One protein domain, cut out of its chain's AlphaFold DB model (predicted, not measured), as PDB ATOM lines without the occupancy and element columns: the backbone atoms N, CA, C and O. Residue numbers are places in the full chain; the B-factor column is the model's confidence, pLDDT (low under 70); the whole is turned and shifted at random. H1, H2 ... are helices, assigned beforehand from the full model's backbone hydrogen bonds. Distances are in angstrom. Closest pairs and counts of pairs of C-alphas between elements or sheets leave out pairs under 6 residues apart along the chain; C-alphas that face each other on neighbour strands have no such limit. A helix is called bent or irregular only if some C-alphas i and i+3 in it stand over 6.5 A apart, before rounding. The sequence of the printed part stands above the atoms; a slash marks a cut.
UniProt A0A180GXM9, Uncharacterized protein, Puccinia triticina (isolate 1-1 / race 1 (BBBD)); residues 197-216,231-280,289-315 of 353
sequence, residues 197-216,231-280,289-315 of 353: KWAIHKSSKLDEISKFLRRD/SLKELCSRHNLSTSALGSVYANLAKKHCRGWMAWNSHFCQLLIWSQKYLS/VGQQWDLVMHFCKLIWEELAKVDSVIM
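AT A GLANCE: This is residues 197 to 216, 231 to 280 and 289 to 315 of the 353 residues of an uncharacterized protein of Puccinia triticina (isolate 1-1 / race 1 (BBBD)) (UniProt A0A180GXM9). One long, sharply bent helix, H3, makes most of the length, and H1 and H4 pack on its longer arm H3a; the centres of these three make a triangle, with H1 slanting only a little to H3a and H4 crossing it. The shorter arm H3b turns away at one end, where residues 273 to 280 stick out, and the short helix H2 lies off the other end. The printed part has 97 residues with four named helices, H1, H2, H3 and H4 along the chain, and no named strand; the class is all helix. It is loose, with a radius of gyration of the C-alphas of 16.0 A, and flat, spanning 52 by 35 by 18 A.

HOW THE PARTS SIT: The longest helix, H3, residues 243 to 278, was assigned as one helix by its hydrogen bonds, but it is bent: the C-alphas of residues 266 and 269 are 7.7 A apart. Its arms, H3a, residues 243 to 266, and H3b, residues 269 to 278, stand at a steep tilt of 66 degrees. H4, residues 289 to 308, touches H3a at a steep tilt of 50 degrees, opposite ways; the closest C-alphas are those of Cys 258 and Cys 300, 5.2 A apart. H1, residues 197 to 213, touches H3a at a shallow tilt of 29 degrees, opposite ways, closest at the C-alphas of Leu 213 and Gly 247, 6.6 A apart. H1, with residues 197 to 203 alone, touches residues 289 to 296 of H4 at a steep tilt of 40 degrees, the same way; the closest C-alphas are those of Ser 203 and Val 296, 6.3 A apart. H3b and H4 are close but not clearly touching: the closest C-alphas, of Cys 269 and Gly 290, are 8.0 A apart. H2, residues 231 to 239, touches no helix; it is only just apart from H3a, with the closest C-alphas 8.1 A apart. In H1, H2 and H4 every O i to N i+4 pair is within hydrogen-bond range, against 19 of 20 in H3a and 4 of 6 in H3b.

IN THESE COORDINATES: H3a, 34.6 A long, begins at C-alpha 243 (-17.723, 4.017, 13.245). H3b is irregular, with C-alphas 274 and 277 6.6 A apart. H1, 24.6 A long, begins at C-alpha 197 (-42.097, 14.846, 25.310). H4, 27.8 A long, ends at C-alpha 308 (-27.789, 17.628, 3.670). H2 is 12.2 A long.

THE WHOLE: The two C-alphas farthest apart are those of Asn 240 and Lys 277, at 51.8 A. Residues 217 to 230 and 281 to 288 are not printed; the gaps between C-alphas are 18.4 A and 16.9 A. The link from H2 to H3 is tight. The mean pLDDT of the printed part is 80.4, and residues 216 and 308 to 315 are under 70.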
ATOM      1  N   LYS A 197     -43.087  15.275  24.306       87.25
ATOM      2  CA  LYS A 197     -42.097  14.846  25.310       87.25
ATOM      3  C   LYS A 197     -41.212  13.719  24.794       87.25
ATOM      4  O   LYS A 197     -40.007  13.710  25.038       87.25
ATOM      5  N   TRP A 198     -41.802  12.769  24.072       91.06
ATOM      6  CA  TRP A 198     -41.056  11.698  23.429       91.06
ATOM      7  C   TRP A 198     -40.065  12.250  22.402       91.06
ATOM      8  O   TRP A 198     -38.910  11.830  22.406       91.06
ATOM      9  N   ALA A 199     -40.479  13.209  21.573       90.00
ATOM     10  CA  ALA A 199     -39.610  13.848  20.594       90.00
ATOM     11  C   ALA A 199     -38.461  14.625  21.260       90.00
ATOM     12  O   ALA A 199     -37.309  14.441  20.871       90.00
ATOM     13  N   ILE A 200     -38.741  15.384  22.326       89.31
ATOM     14  CA  ILE A 200     -37.721  16.066  23.138       89.31
ATOM     15  C   ILE A 200     -36.702  15.057  23.669       89.31
ATOM     16  O   ILE A 200     -35.513  15.165  23.377       89.31
ATOM     17  N   HIS A 201     -37.159  14.006  24.351       89.62
ATOM     18  CA  HIS A 201     -36.277  12.958  24.875       89.62
ATOM     19  C   HIS A 201     -35.460  12.262  23.780       89.62
ATOM     20  O   HIS A 201     -34.279  11.948  23.945       89.62
ATOM     21  N   LYS A 202     -36.091  11.997  22.635       90.44
ATOM     22  CA  LYS A 202     -35.444  11.366  21.487       90.44
ATOM     23  C   LYS A 202     -34.372  12.278  20.887       90.44
ATOM     24  O   LYS A 202     -33.314  11.767  20.527       90.44
ATOM     25  N   SER A 203     -34.605  13.589  20.833       89.81
ATOM     26  CA  SER A 203     -33.623  14.573  20.369       89.81
ATOM     27  C   SER A 203     -32.385  14.608  21.268       89.81
ATOM     28  O   SER A 203     -31.273  14.528  20.754       89.81
ATOM     29  N   SER A 204     -32.556  14.574  22.597       87.38
ATOM     30  CA  SER A 204     -31.439  14.527  23.551       87.38
ATOM     31  C   SER A 204     -30.584  13.275  23.357       87.38
ATOM     32  O   SER A 204     -29.359  13.343  23.360       87.38
ATOM     33  N   LYS A 205     -31.219  12.127  23.091       87.00
ATOM     34  CA  LYS A 205     -30.490  10.897  22.758       87.00
ATOM     35  C   LYS A 205     -29.730  11.005  21.441       87.00
ATOM     36  O   LYS A 205     -28.608  10.523  21.363       87.00
ATOM     37  N   LEU A 206     -30.323  11.594  20.402       86.56
ATOM     38  CA  LEU A 206     -29.621  11.810  19.132       86.56
ATOM     39  C   LEU A 206     -28.426  12.757  19.302       86.56
ATOM     40  O   LEU A 206     -27.400  12.537  18.665       86.56
ATOM     41  N   ASP A 207     -28.531  13.757  20.172       84.50
ATOM     42  CA  ASP A 207     -27.423  14.648  20.519       84.50
ATOM     43  C   ASP A 207     -26.280  13.907  21.233       84.50
ATOM     44  O   ASP A 207     -25.121  14.038  20.841       84.50
ATOM     45  N   GLU A 208     -26.586  13.034  22.198       84.25
ATOM     46  CA  GLU A 208     -25.570  12.172  22.825       84.25
ATOM     47  C   GLU A 208     -24.840  11.284  21.802       84.25
ATOM     48  O   GLU A 208     -23.614  11.177  21.831       84.25
ATOM     49  N   ILE A 209     -25.574  10.684  20.856       84.62
ATOM     50  CA  ILE A 209     -24.980   9.852  19.797       84.62
ATOM     51  C   ILE A 209     -24.129  10.703  18.843       84.62
ATOM     52  O   ILE A 209     -23.047  10.277  18.443       84.62
ATOM     53  N   SER A 210     -24.577  11.915  18.503       83.56
ATOM     54  CA  SER A 210     -23.808  12.859  17.680       83.56
ATOM     55  C   SER A 210     -22.462  13.190  18.323       83.56
ATOM     56  O   SER A 210     -21.416  13.072  17.686       83.56
ATOM     57  N   LYS A 211     -22.471  13.533  19.618       82.94
ATOM     58  CA  LYS A 211     -21.257  13.832  20.394       82.94
ATOM     59  C   LYS A 211     -20.303  12.641  20.441       82.94
ATOM     60  O   LYS A 211     -19.098  12.830  20.298       82.94
ATOM     61  N   PHE A 212     -20.837  11.428  20.588       81.50
ATOM     62  CA  PHE A 212     -20.054  10.194  20.534       81.50
ATOM     63  C   PHE A 212     -19.364  10.003  19.175       81.50
ATOM     64  O   PHE A 212     -18.185   9.668  19.130       81.50
ATOM     65  N   LEU A 213     -20.074  10.244  18.070       79.75
ATOM     66  CA  LEU A 213     -19.538  10.077  16.714       79.75
ATOM     67  C   LEU A 213     -18.504  11.142  16.322       79.75
ATOM     68  O   LEU A 213     -17.651  10.863  15.487       79.75
ATOM     69  N   ARG A 214     -18.574  12.341  16.915       76.38
ATOM     70  CA  ARG A 214     -17.635  13.457  16.684       76.38
ATOM     71  C   ARG A 214     -16.363  13.392  17.531       76.38
ATOM     72  O   ARG A 214     -15.479  14.228  17.363       76.38
ATOM     73  N   ARG A 215     -16.274  12.468  18.490       73.19
ATOM     74  CA  ARG A 215     -15.076  12.299  19.320       73.19
ATOM     75  C   ARG A 215     -14.003  11.576  18.502       73.19
ATOM     76  O   ARG A 215     -13.988  10.352  18.432       73.19
ATOM     77  N   ASP A 216     -13.101  12.352  17.907       53.94
ATOM     78  CA  ASP A 216     -11.993  11.835  17.089       53.94
ATOM     79  C   ASP A 216     -10.898  11.116  17.902       53.94
ATOM     80  O   ASP A 216     -10.078  10.401  17.330       53.94
ATOM     81  N   SER A 231     -23.301   1.769  26.197       80.44
ATOM     82  CA  SER A 231     -24.150   0.853  25.431       80.44
ATOM     83  C   SER A 231     -23.732   0.785  23.960       80.44
ATOM     84  O   SER A 231     -23.723  -0.299  23.377       80.44
ATOM     85  N   LEU A 232     -23.360   1.919  23.362       78.38
ATOM     86  CA  LEU A 232     -22.872   1.976  21.986       78.38
ATOM     87  C   LEU A 232     -21.514   1.289  21.831       78.38
ATOM     88  O   LEU A 232     -21.343   0.529  20.877       78.38
ATOM     89  N   LYS A 233     -20.576   1.492  22.766       78.81
ATOM     90  CA  LYS A 233     -19.271   0.804  22.765       78.81
ATOM     91  C   LYS A 233     -19.429  -0.714  22.838       78.81
ATOM     92  O   LYS A 233     -18.812  -1.434  22.051       78.81
ATOM     93  N   GLU A 234     -20.290  -1.199  23.731       82.88
ATOM     94  CA  GLU A 234     -20.605  -2.627  23.852       82.88
ATOM     95  C   GLU A 234     -21.232  -3.183  22.564       82.88
ATOM     96  O   GLU A 234     -20.850  -4.254  22.090       82.88
ATOM     97  N   LEU A 235     -22.169  -2.451  21.955       79.88
ATOM     98  CA  LEU A 235     -22.845  -2.879  20.729       79.88
ATOM     99  C   LEU A 235     -21.876  -2.925  19.537       79.88
ATOM    100  O   LEU A 235     -21.858  -3.916  18.804       79.88
ATOM    101  N   CYS A 236     -21.020  -1.909  19.390       79.75
ATOM    102  CA  CYS A 236     -19.979  -1.884  18.363       79.75
ATOM    103  C   CYS A 236     -18.994  -3.046  18.532       79.75
ATOM    104  O   CYS A 236     -18.667  -3.709  17.550       79.75
ATOM    105  N   SER A 237     -18.597  -3.348  19.775       83.12
ATOM    106  CA  SER A 237     -17.674  -4.448  20.093       83.12
ATOM    107  C   SER A 237     -18.296  -5.821  19.825       83.12
ATOM    108  O   SER A 237     -17.640  -6.715  19.296       83.12
ATOM    109  N   ARG A 238     -19.583  -5.995  20.145       84.38
ATOM    110  CA  ARG A 238     -20.308  -7.261  19.961       84.38
ATOM    111  C   ARG A 238     -20.584  -7.591  18.494       84.38
ATOM    112  O   ARG A 238     -20.591  -8.763  18.131       84.38
ATOM    113  N   HIS A 239     -20.837  -6.574  17.674       80.44
ATOM    114  CA  HIS A 239     -21.235  -6.737  16.272       80.44
ATOM    115  C   HIS A 239     -20.142  -6.347  15.266       80.44
ATOM    116  O   HIS A 239     -20.390  -6.390  14.065       80.44
ATOM    117  N   ASN A 240     -18.941  -6.000  15.743       80.25
ATOM    118  CA  ASN A 240     -17.801  -5.561  14.932       80.25
ATOM    119  C   ASN A 240     -18.167  -4.426  13.952       80.25
ATOM    120  O   ASN A 240     -17.786  -4.439  12.781       80.25
ATOM    121  N   LEU A 241     -18.975  -3.470  14.427       79.06
ATOM    122  CA  LEU A 241     -19.474  -2.359  13.617       79.06
ATOM    123  C   LEU A 241     -18.404  -1.277  13.488       79.06
ATOM    124  O   LEU A 241     -17.799  -0.870  14.479       79.06
ATOM    125  N   SER A 242     -18.207  -0.770  12.271       80.31
ATOM    126  CA  SER A 242     -17.335   0.381  12.048       80.31
ATOM    127  C   SER A 242     -18.023   1.681  12.476       80.31
ATOM    128  O   SER A 242     -19.239   1.836  12.343       80.31
ATOM    129  N   THR A 243     -17.233   2.664  12.919       75.56
ATOM    130  CA  THR A 243     -17.723   4.017  13.245       75.56
ATOM    131  C   THR A 243     -18.421   4.672  12.048       75.56
ATOM    132  O   THR A 243     -19.393   5.400  12.216       75.56
ATOM    133  N   SER A 244     -17.989   4.350  10.823       77.75
ATOM    134  CA  SER A 244     -18.624   4.804   9.577       77.75
ATOM    135  C   SER A 244     -20.014   4.189   9.354       77.75
ATOM    136  O   SER A 244     -20.944   4.900   8.965       77.75
ATOM    137  N   ALA A 245     -20.195   2.897   9.656       78.69
ATOM    138  CA  ALA A 245     -21.505   2.251   9.589       78.69
ATOM    139  C   ALA A 245     -22.464   2.836  10.637       78.69
ATOM    140  O   ALA A 245     -23.605   3.165  10.314       78.69
ATOM    141  N   LEU A 246     -21.987   3.054  11.870       81.69
ATOM    142  CA  LEU A 246     -22.772   3.706  12.921       81.69
ATOM    143  C   LEU A 246     -23.139   5.151  12.547       81.69
ATOM    144  O   LEU A 246     -24.285   5.554  12.734       81.69
ATOM    145  N   GLY A 247     -22.200   5.901  11.966       82.56
ATOM    146  CA  GLY A 247     -22.438   7.252  11.456       82.56
ATOM    147  C   GLY A 247     -23.488   7.293  10.344       82.56
ATOM    148  O   GLY A 247     -24.338   8.178  10.343       82.56
ATOM    149  N   SER A 248     -23.497   6.299   9.452       82.50
ATOM    150  CA  SER A 248     -24.500   6.187   8.382       82.50
ATOM    151  C   SER A 248     -25.898   5.887   8.935       82.50
ATOM    152  O   SER A 248     -26.874   6.529   8.547       82.50
ATOM    153  N   VAL A 249     -26.000   4.963   9.898       85.00
ATOM    154  CA  VAL A 249     -27.264   4.654  10.590       85.00
ATOM    155  C   VAL A 249     -27.770   5.870  11.366       85.00
ATOM    156  O   VAL A 249     -28.953   6.203  11.284       85.00
ATOM    157  N   TYR A 250     -26.879   6.558  12.084       87.69
ATOM    158  CA  TYR A 250     -27.202   7.800  12.775       87.69
ATOM    159  C   TYR A 250     -27.724   8.859  11.802       87.69
ATOM    160  O   TYR A 250     -28.783   9.424  12.053       87.69
ATOM    161  N   ALA A 251     -27.033   9.090  10.682       84.56
ATOM    162  CA  ALA A 251     -27.427  10.092   9.699       84.56
ATOM    163  C   ALA A 251     -28.834   9.826   9.142       84.56
ATOM    164  O   ALA A 251     -29.646  10.746   9.070       84.56
ATOM    165  N   ASN A 252     -29.156   8.572   8.812       84.62
ATOM    166  CA  ASN A 252     -30.492   8.199   8.338       84.62
ATOM    167  C   ASN A 252     -31.562   8.403   9.419       84.62
ATOM    168  O   ASN A 252     -32.611   8.994   9.160       84.62
ATOM    169  N   LEU A 253     -31.282   7.966  10.649       87.12
ATOM    170  CA  LEU A 253     -32.208   8.102  11.771       87.12
ATOM    171  C   LEU A 253     -32.457   9.575  12.131       87.12
ATOM    172  O   LEU A 253     -33.597   9.977  12.366       87.12
ATOM    173  N   ALA A 254     -31.396  10.380  12.154       87.19
ATOM    174  CA  ALA A 254     -31.458  11.804  12.431       87.19
ATOM    175  C   ALA A 254     -32.238  12.539  11.335       87.19
ATOM    176  O   ALA A 254     -33.128  13.318  11.665       87.19
ATOM    177  N   LYS A 255     -32.003  12.225  10.051       84.56
ATOM    178  CA  LYS A 255     -32.787  12.776   8.933       84.56
ATOM    179  C   LYS A 255     -34.277  12.451   9.062       84.56
ATOM    180  O   LYS A 255     -35.094  13.366   8.982       84.56
ATOM    181  N   LYS A 256     -34.632  11.186   9.317       85.94
ATOM    182  CA  LYS A 256     -36.033  10.753   9.482       85.94
ATOM    183  C   LYS A 256     -36.730  11.519  10.609       85.94
ATOM    184  O   LYS A 256     -37.818  12.054  10.419       85.94
ATOM    185  N   HIS A 257     -36.092  11.612  11.775       89.06
ATOM    186  CA  HIS A 257     -36.671  12.322  12.914       89.06
ATOM    187  C   HIS A 257     -36.734  13.838  12.708       89.06
ATOM    188  O   HIS A 257     -37.777  14.422  12.990       89.06
ATOM    189  N   CYS A 258     -35.683  14.467  12.170       87.25
ATOM    190  CA  CYS A 258     -35.687  15.904  11.884       87.25
ATOM    191  C   CYS A 258     -36.803  16.268  10.898       87.25
ATOM    192  O   CYS A 258     -37.524  17.228  11.147       87.25
ATOM    193  N   ARG A 259     -37.006  15.482   9.828       83.94
ATOM    194  CA  ARG A 259     -38.136  15.665   8.896       83.94
ATOM    195  C   ARG A 259     -39.479  15.628   9.618       83.94
ATOM    196  O   ARG A 259     -40.253  16.574   9.508       83.94
ATOM    197  N   GLY A 260     -39.724  14.573  10.398       86.56
ATOM    198  CA  GLY A 260     -40.976  14.418  11.142       86.56
ATOM    199  C   GLY A 260     -41.226  15.569  12.121       86.56
ATOM    200  O   GLY A 260     -42.314  16.136  12.152       86.56
ATOM    201  N   TRP A 261     -40.209  15.974  12.883       89.69
ATOM    202  CA  TRP A 261     -40.334  17.072  13.846       89.69
ATOM    203  C   TRP A 261     -40.513  18.433  13.168       89.69
ATOM    204  O   TRP A 261     -41.315  19.239  13.637       89.69
ATOM    205  N   MET A 262     -39.856  18.673  12.029       85.25
ATOM    206  CA  MET A 262     -40.078  19.879  11.229       85.25
ATOM    207  C   MET A 262     -41.502  19.959  10.674       85.25
ATOM    208  O   MET A 262     -42.107  21.029  10.749       85.25
ATOM    209  N   ALA A 263     -42.072  18.842  10.213       85.56
ATOM    210  CA  ALA A 263     -43.471  18.792   9.798       85.56
ATOM    211  C   ALA A 263     -44.413  19.112  10.973       85.56
ATOM    212  O   ALA A 263     -45.311  19.945  10.846       85.56
ATOM    213  N   TRP A 264     -44.163  18.529  12.150       87.81
ATOM    214  CA  TRP A 264     -44.970  18.773  13.354       87.81
ATOM    215  C   TRP A 264     -44.891  20.221  13.842       87.81
ATOM    216  O   TRP A 264     -45.880  20.761  14.341       87.81
ATOM    217  N   ASN A 265     -43.738  20.872  13.673       88.06
ATOM    218  CA  ASN A 265     -43.513  22.239  14.132       88.06
ATOM    219  C   ASN A 265     -44.504  23.251  13.534       88.06
ATOM    220  O   ASN A 265     -44.849  24.227  14.195       88.06
ATOM    221  N   SER A 266     -45.005  23.000  12.320       82.75
ATOM    222  CA  SER A 266     -46.001  23.855  11.656       82.75
ATOM    223  C   SER A 266     -47.318  23.987  12.442       82.75
ATOM    224  O   SER A 266     -47.972  25.030  12.393       82.75
ATOM    225  N   HIS A 267     -47.678  22.964  13.223       83.69
ATOM    226  CA  HIS A 267     -48.936  22.899  13.973       83.69
ATOM    227  C   HIS A 267     -48.740  22.829  15.494       83.69
ATOM    228  O   HIS A 267     -49.701  22.968  16.251       83.69
ATOM    229  N   PHE A 268     -47.502  22.661  15.959       82.75
ATOM    230  CA  PHE A 268     -47.154  22.469  17.366       82.75
ATOM    231  C   PHE A 268     -47.703  23.559  18.293       82.75
ATOM    232  O   PHE A 268     -48.411  23.254  19.256       82.75
ATOM    233  N   CYS A 269     -47.414  24.832  18.003       79.00
ATOM    234  CA  CYS A 269     -47.828  25.934  18.873       79.00
ATOM    235  C   CYS A 269     -49.357  26.001  18.991       79.00
ATOM    236  O   CYS A 269     -49.896  26.200  20.079       79.00
ATOM    237  N   GLN A 270     -50.061  25.771  17.879       84.94
ATOM    238  CA  GLN A 270     -51.522  25.751  17.847       84.94
ATOM    239  C   GLN A 270     -52.078  24.580  18.668       84.94
ATOM    240  O   GLN A 270     -53.028  24.762  19.427       84.94
ATOM    241  N   LEU A 271     -51.454  23.402  18.579       85.75
ATOM    242  CA  LEU A 271     -51.847  22.201  19.316       85.75
ATOM    243  C   LEU A 271     -51.634  22.346  20.833       85.75
ATOM    244  O   LEU A 271     -52.487  21.930  21.624       85.75
ATOM    245  N   LEU A 272     -50.535  22.974  21.266       83.81
ATOM    246  CA  LEU A 272     -50.291  23.249  22.687       83.81
ATOM    247  C   LEU A 272     -51.305  24.236  23.270       83.81
ATOM    248  O   LEU A 272     -51.850  23.972  24.343       83.81
ATOM    249  N   ILE A 273     -51.597  25.322  22.552       84.75
ATOM    250  CA  ILE A 273     -52.601  26.313  22.969       84.75
ATOM    251  C   ILE A 273     -53.990  25.665  23.013       84.75
ATOM    252  O   ILE A 273     -54.709  25.784  24.004       84.75
ATOM    253  N   TRP A 274     -54.363  24.926  21.965       88.19
ATOM    254  CA  TRP A 274     -55.659  24.255  21.888       88.19
ATOM    255  C   TRP A 274     -55.852  23.217  22.998       88.19
ATOM    256  O   TRP A 274     -56.938  23.145  23.569       88.19
ATOM    257  N   SER A 275     -54.822  22.429  23.318       87.31
ATOM    258  CA  SER A 275     -54.915  21.345  24.309       87.31
ATOM    259  C   SER A 275     -55.022  21.843  25.751       87.31
ATOM    260  O   SER A 275     -55.454  21.092  26.625       87.31
ATOM    261  N   GLN A 276     -54.674  23.106  26.020       84.62
ATOM    262  CA  GLN A 276     -54.637  23.662  27.373       84.62
ATOM    263  C   GLN A 276     -56.000  23.616  28.080       84.62
ATOM    264  O   GLN A 276     -56.064  23.372  29.280       84.62
ATOM    265  N   LYS A 277     -57.100  23.761  27.331       86.94
ATOM    266  CA  LYS A 277     -58.472  23.710  27.871       86.94
ATOM    267  C   LYS A 277     -58.926  22.320  28.336       86.94
ATOM    268  O   LYS A 277     -59.960  22.222  28.986       86.94
ATOM    269  N   TYR A 278     -58.196  21.261  27.980       85.56
ATOM    270  CA  TYR A 278     -58.510  19.881  28.373       85.56
ATOM    271  C   TYR A 278     -57.551  19.332  29.440       85.56
ATOM    272  O   TYR A 278     -57.625  18.152  29.792       85.56
ATOM    273  N   LEU A 279     -56.641  20.164  29.956       77.31
ATOM    274  CA  LEU A 279     -55.767  19.799  31.063       77.31
ATOM    275  C   LEU A 279     -56.520  19.935  32.387       77.31
ATOM    276  O   LEU A 279     -57.119  20.969  32.674       77.31
ATOM    277  N   SER A 280     -56.475  18.886  33.206       73.25
ATOM    278  CA  SER A 280     -56.977  18.952  34.580       73.25
ATOM    279  C   SER A 280     -55.975  19.718  35.470       73.25
ATOM    280  O   SER A 280     -54.769  19.593  35.261       73.25
ATOM    281  N   VAL A 289     -42.011  23.008  28.273       78.62
ATOM    282  CA  VAL A 289     -42.137  22.139  27.067       78.62
ATOM    283  C   VAL A 289     -42.000  22.934  25.758       78.62
ATOM    284  O   VAL A 289     -41.436  22.436  24.785       78.62
ATOM    285  N   GLY A 290     -42.484  24.180  25.737       79.50
ATOM    286  CA  GLY A 290     -42.350  25.075  24.585       79.50
ATOM    287  C   GLY A 290     -40.895  25.433  24.276       79.50
ATOM    288  O   GLY A 290     -40.461  25.250  23.145       79.50
ATOM    289  N   GLN A 291     -40.117  25.861  25.278       83.12
ATOM    290  CA  GLN A 291     -38.720  26.253  25.041       83.12
ATOM    291  C   GLN A 291     -37.850  25.029  24.731       83.12
ATOM    292  O   GLN A 291     -36.974  25.095  23.873       83.12
ATOM    293  N   GLN A 292     -38.120  23.883  25.368       86.00
ATOM    294  CA  GLN A 292     -37.450  22.626  25.027       86.00
ATOM    295  C   GLN A 292     -37.704  22.232  23.574       86.00
ATOM    296  O   GLN A 292     -36.777  21.806  22.894       86.00
ATOM    297  N   TRP A 293     -38.930  22.412  23.077       89.00
ATOM    298  CA  TRP A 293     -39.237  22.177  21.670       89.00
ATOM    299  C   TRP A 293     -38.495  23.142  20.740       89.00
ATOM    300  O   TRP A 293     -37.931  22.702  19.741       89.00
ATOM    301  N   ASP A 294     -38.409  24.427  21.088       86.62
ATOM    302  CA  ASP A 294     -37.627  25.397  20.311       86.62
ATOM    303  C   ASP A 294     -36.146  24.989  20.218       86.62
ATOM    304  O   ASP A 294     -35.534  25.089  19.150       86.62
ATOM    305  N   LEU A 295     -35.582  24.444  21.303       85.38
ATOM    306  CA  LEU A 295     -34.231  23.874  21.310       85.38
ATOM    307  C   LEU A 295     -34.114  22.647  20.396       85.38
ATOM    308  O   LEU A 295     -33.145  22.553  19.638       85.38
ATOM    309  N   VAL A 296     -35.101  21.738  20.407       87.25
ATOM    310  CA  VAL A 296     -35.150  20.607  19.457       87.25
ATOM    311  C   VAL A 296     -35.127  21.122  18.026       87.25
ATOM    312  O   VAL A 296     -34.345  20.644  17.210       87.25
ATOM    313  N   MET A 297     -35.947  22.123  17.719       88.94
ATOM    314  CA  MET A 297     -36.062  22.678  16.375       88.94
ATOM    315  C   MET A 297     -34.789  23.379  15.915       88.94
ATOM    316  O   MET A 297     -34.405  23.250  14.751       88.94
ATOM    317  N   HIS A 298     -34.110  24.084  16.817       85.19
ATOM    318  CA  HIS A 298     -32.799  24.656  16.538       85.19
ATOM    319  C   HIS A 298     -31.776  23.561  16.202       85.19
ATOM    320  O   HIS A 298     -31.106  23.632  15.174       85.19
ATOM    321  N   PHE A 299     -31.719  22.503  17.013       82.56
ATOM    322  CA  PHE A 299     -30.819  21.372  16.800       82.56
ATOM    323  C   PHE A 299     -31.115  20.606  15.500       82.56
ATOM    324  O   PHE A 299     -30.192  20.224  14.780       82.56
ATOM    325  N   CYS A 300     -32.393  20.435  15.154       85.00
ATOM    326  CA  CYS A 300     -32.807  19.800  13.903       85.00
ATOM    327  C   CYS A 300     -32.291  20.544  12.682       85.00
ATOM    328  O   CYS A 300     -31.801  19.907  11.757       85.00
ATOM    329  N   LYS A 301     -32.390  21.879  12.685       82.12
ATOM    330  CA  LYS A 301     -31.903  22.711  11.579       82.12
ATOM    331  C   LYS A 301     -30.395  22.543  11.392       82.12
ATOM    332  O   LYS A 301     -29.967  22.266  10.280       82.12
ATOM    333  N   LEU A 302     -29.628  22.584  12.483       80.12
ATOM    334  CA  LEU A 302     -28.173  22.395  12.447       80.12
ATOM    335  C   LEU A 302     -27.770  21.008  11.921       80.12
ATOM    336  O   LEU A 302     -26.926  20.907  11.033       80.12
ATOM    337  N   ILE A 303     -28.393  19.935  12.427       79.44
ATOM    338  CA  ILE A 303     -28.146  18.573  11.923       79.44
ATOM    339  C   ILE A 303     -28.508  18.475  10.444       79.44
ATOM    340  O   ILE A 303     -27.804  17.823   9.671       79.44
ATOM    341  N   TRP A 304     -29.640  19.059  10.059       77.88
ATOM    342  CA  TRP A 304     -30.139  18.978   8.698       77.88
ATOM    343  C   TRP A 304     -29.186  19.656   7.717       77.88
ATOM    344  O   TRP A 304     -28.797  19.029   6.736       77.88
ATOM    345  N   GLU A 305     -28.754  20.881   8.014       78.06
ATOM    346  CA  GLU A 305     -27.779  21.637   7.217       78.06
ATOM    347  C   GLU A 305     -26.464  20.859   7.065       78.06
ATOM    348  O   GLU A 305     -25.945  20.692   5.957       78.06
ATOM    349  N   GLU A 306     -25.971  20.272   8.156       77.00
ATOM    350  CA  GLU A 306     -24.735  19.494   8.148       77.00
ATOM    351  C   GLU A 306     -24.839  18.196   7.328       77.00
ATOM    352  O   GLU A 306     -23.935  17.856   6.558       77.00
ATOM    353  N   LEU A 307     -25.938  17.452   7.474       73.31
ATOM    354  CA  LEU A 307     -26.123  16.157   6.817       73.31
ATOM    355  C   LEU A 307     -26.634  16.262   5.373       73.31
ATOM    356  O   LEU A 307     -26.489  15.300   4.606       73.31
ATOM    357  N   ALA A 308     -27.287  17.369   5.015       64.00
ATOM    358  CA  ALA A 308     -27.789  17.628   3.670       64.00
ATOM    359  C   ALA A 308     -26.752  18.332   2.784       64.00
ATOM    360  O   ALA A 308     -26.865  18.231   1.567       64.00
ATOM    361  N   LYS A 309     -25.729  18.988   3.363       62.56
ATOM    362  CA  LYS A 309     -24.746  19.816   2.631       62.56
ATOM    363  C   LYS A 309     -25.408  20.874   1.729       62.56
ATOM    364  O   LYS A 309     -24.883  21.196   0.665       62.56
ATOM    365  N   VAL A 310     -26.572  21.380   2.135       48.25
ATOM    366  CA  VAL A 310     -27.353  22.399   1.421       48.25
ATOM    367  C   VAL A 310     -27.812  23.429   2.449       48.25
ATOM    368  O   VAL A 310     -28.427  23.056   3.448       48.25
ATOM    369  N   ASP A 311     -27.516  24.707   2.199       40.69
ATOM    370  CA  ASP A 311     -27.977  25.820   3.033       40.69
ATOM    371  C   ASP A 311     -29.479  26.060   2.830       40.69
ATOM    372  O   ASP A 311     -29.948  26.207   1.703       40.69
ATOM    373  N   SER A 312     -30.205  26.111   3.950       45.66
ATOM    374  CA  SER A 312     -31.576  26.611   4.122       45.66
ATOM    375  C   SER A 312     -32.561  26.320   2.977       45.66
ATOM    376  O   SER A 312     -32.842  27.166   2.128       45.66
ATOM    377  N   VAL A 313     -33.182  25.138   3.009       42.06
ATOM    378  CA  VAL A 313     -34.422  24.877   2.263       42.06
ATOM    379  C   VAL A 313     -35.574  24.826   3.259       42.06
ATOM    380  O   VAL A 313     -35.647  23.936   4.107       42.06
ATOM    381  N   ILE A 314     -36.477  25.802   3.159       43.50
ATOM    382  CA  ILE A 314     -37.825  25.700   3.720       43.50
ATOM    383  C   ILE A 314     -38.502  24.577   2.935       43.50
ATOM    384  O   ILE A 314     -38.767  24.728   1.746       43.50
ATOM    385  N   MET A 315     -38.691  23.428   3.580       43.50
ATOM    386  CA  MET A 315     -39.330  22.270   2.964       43.50
ATOM    387  C   MET A 315     -40.810  22.598   2.744       43.50
ATOM    388  O   MET A 315     -41.563  22.753   3.708       43.50
TER     389      MET A 315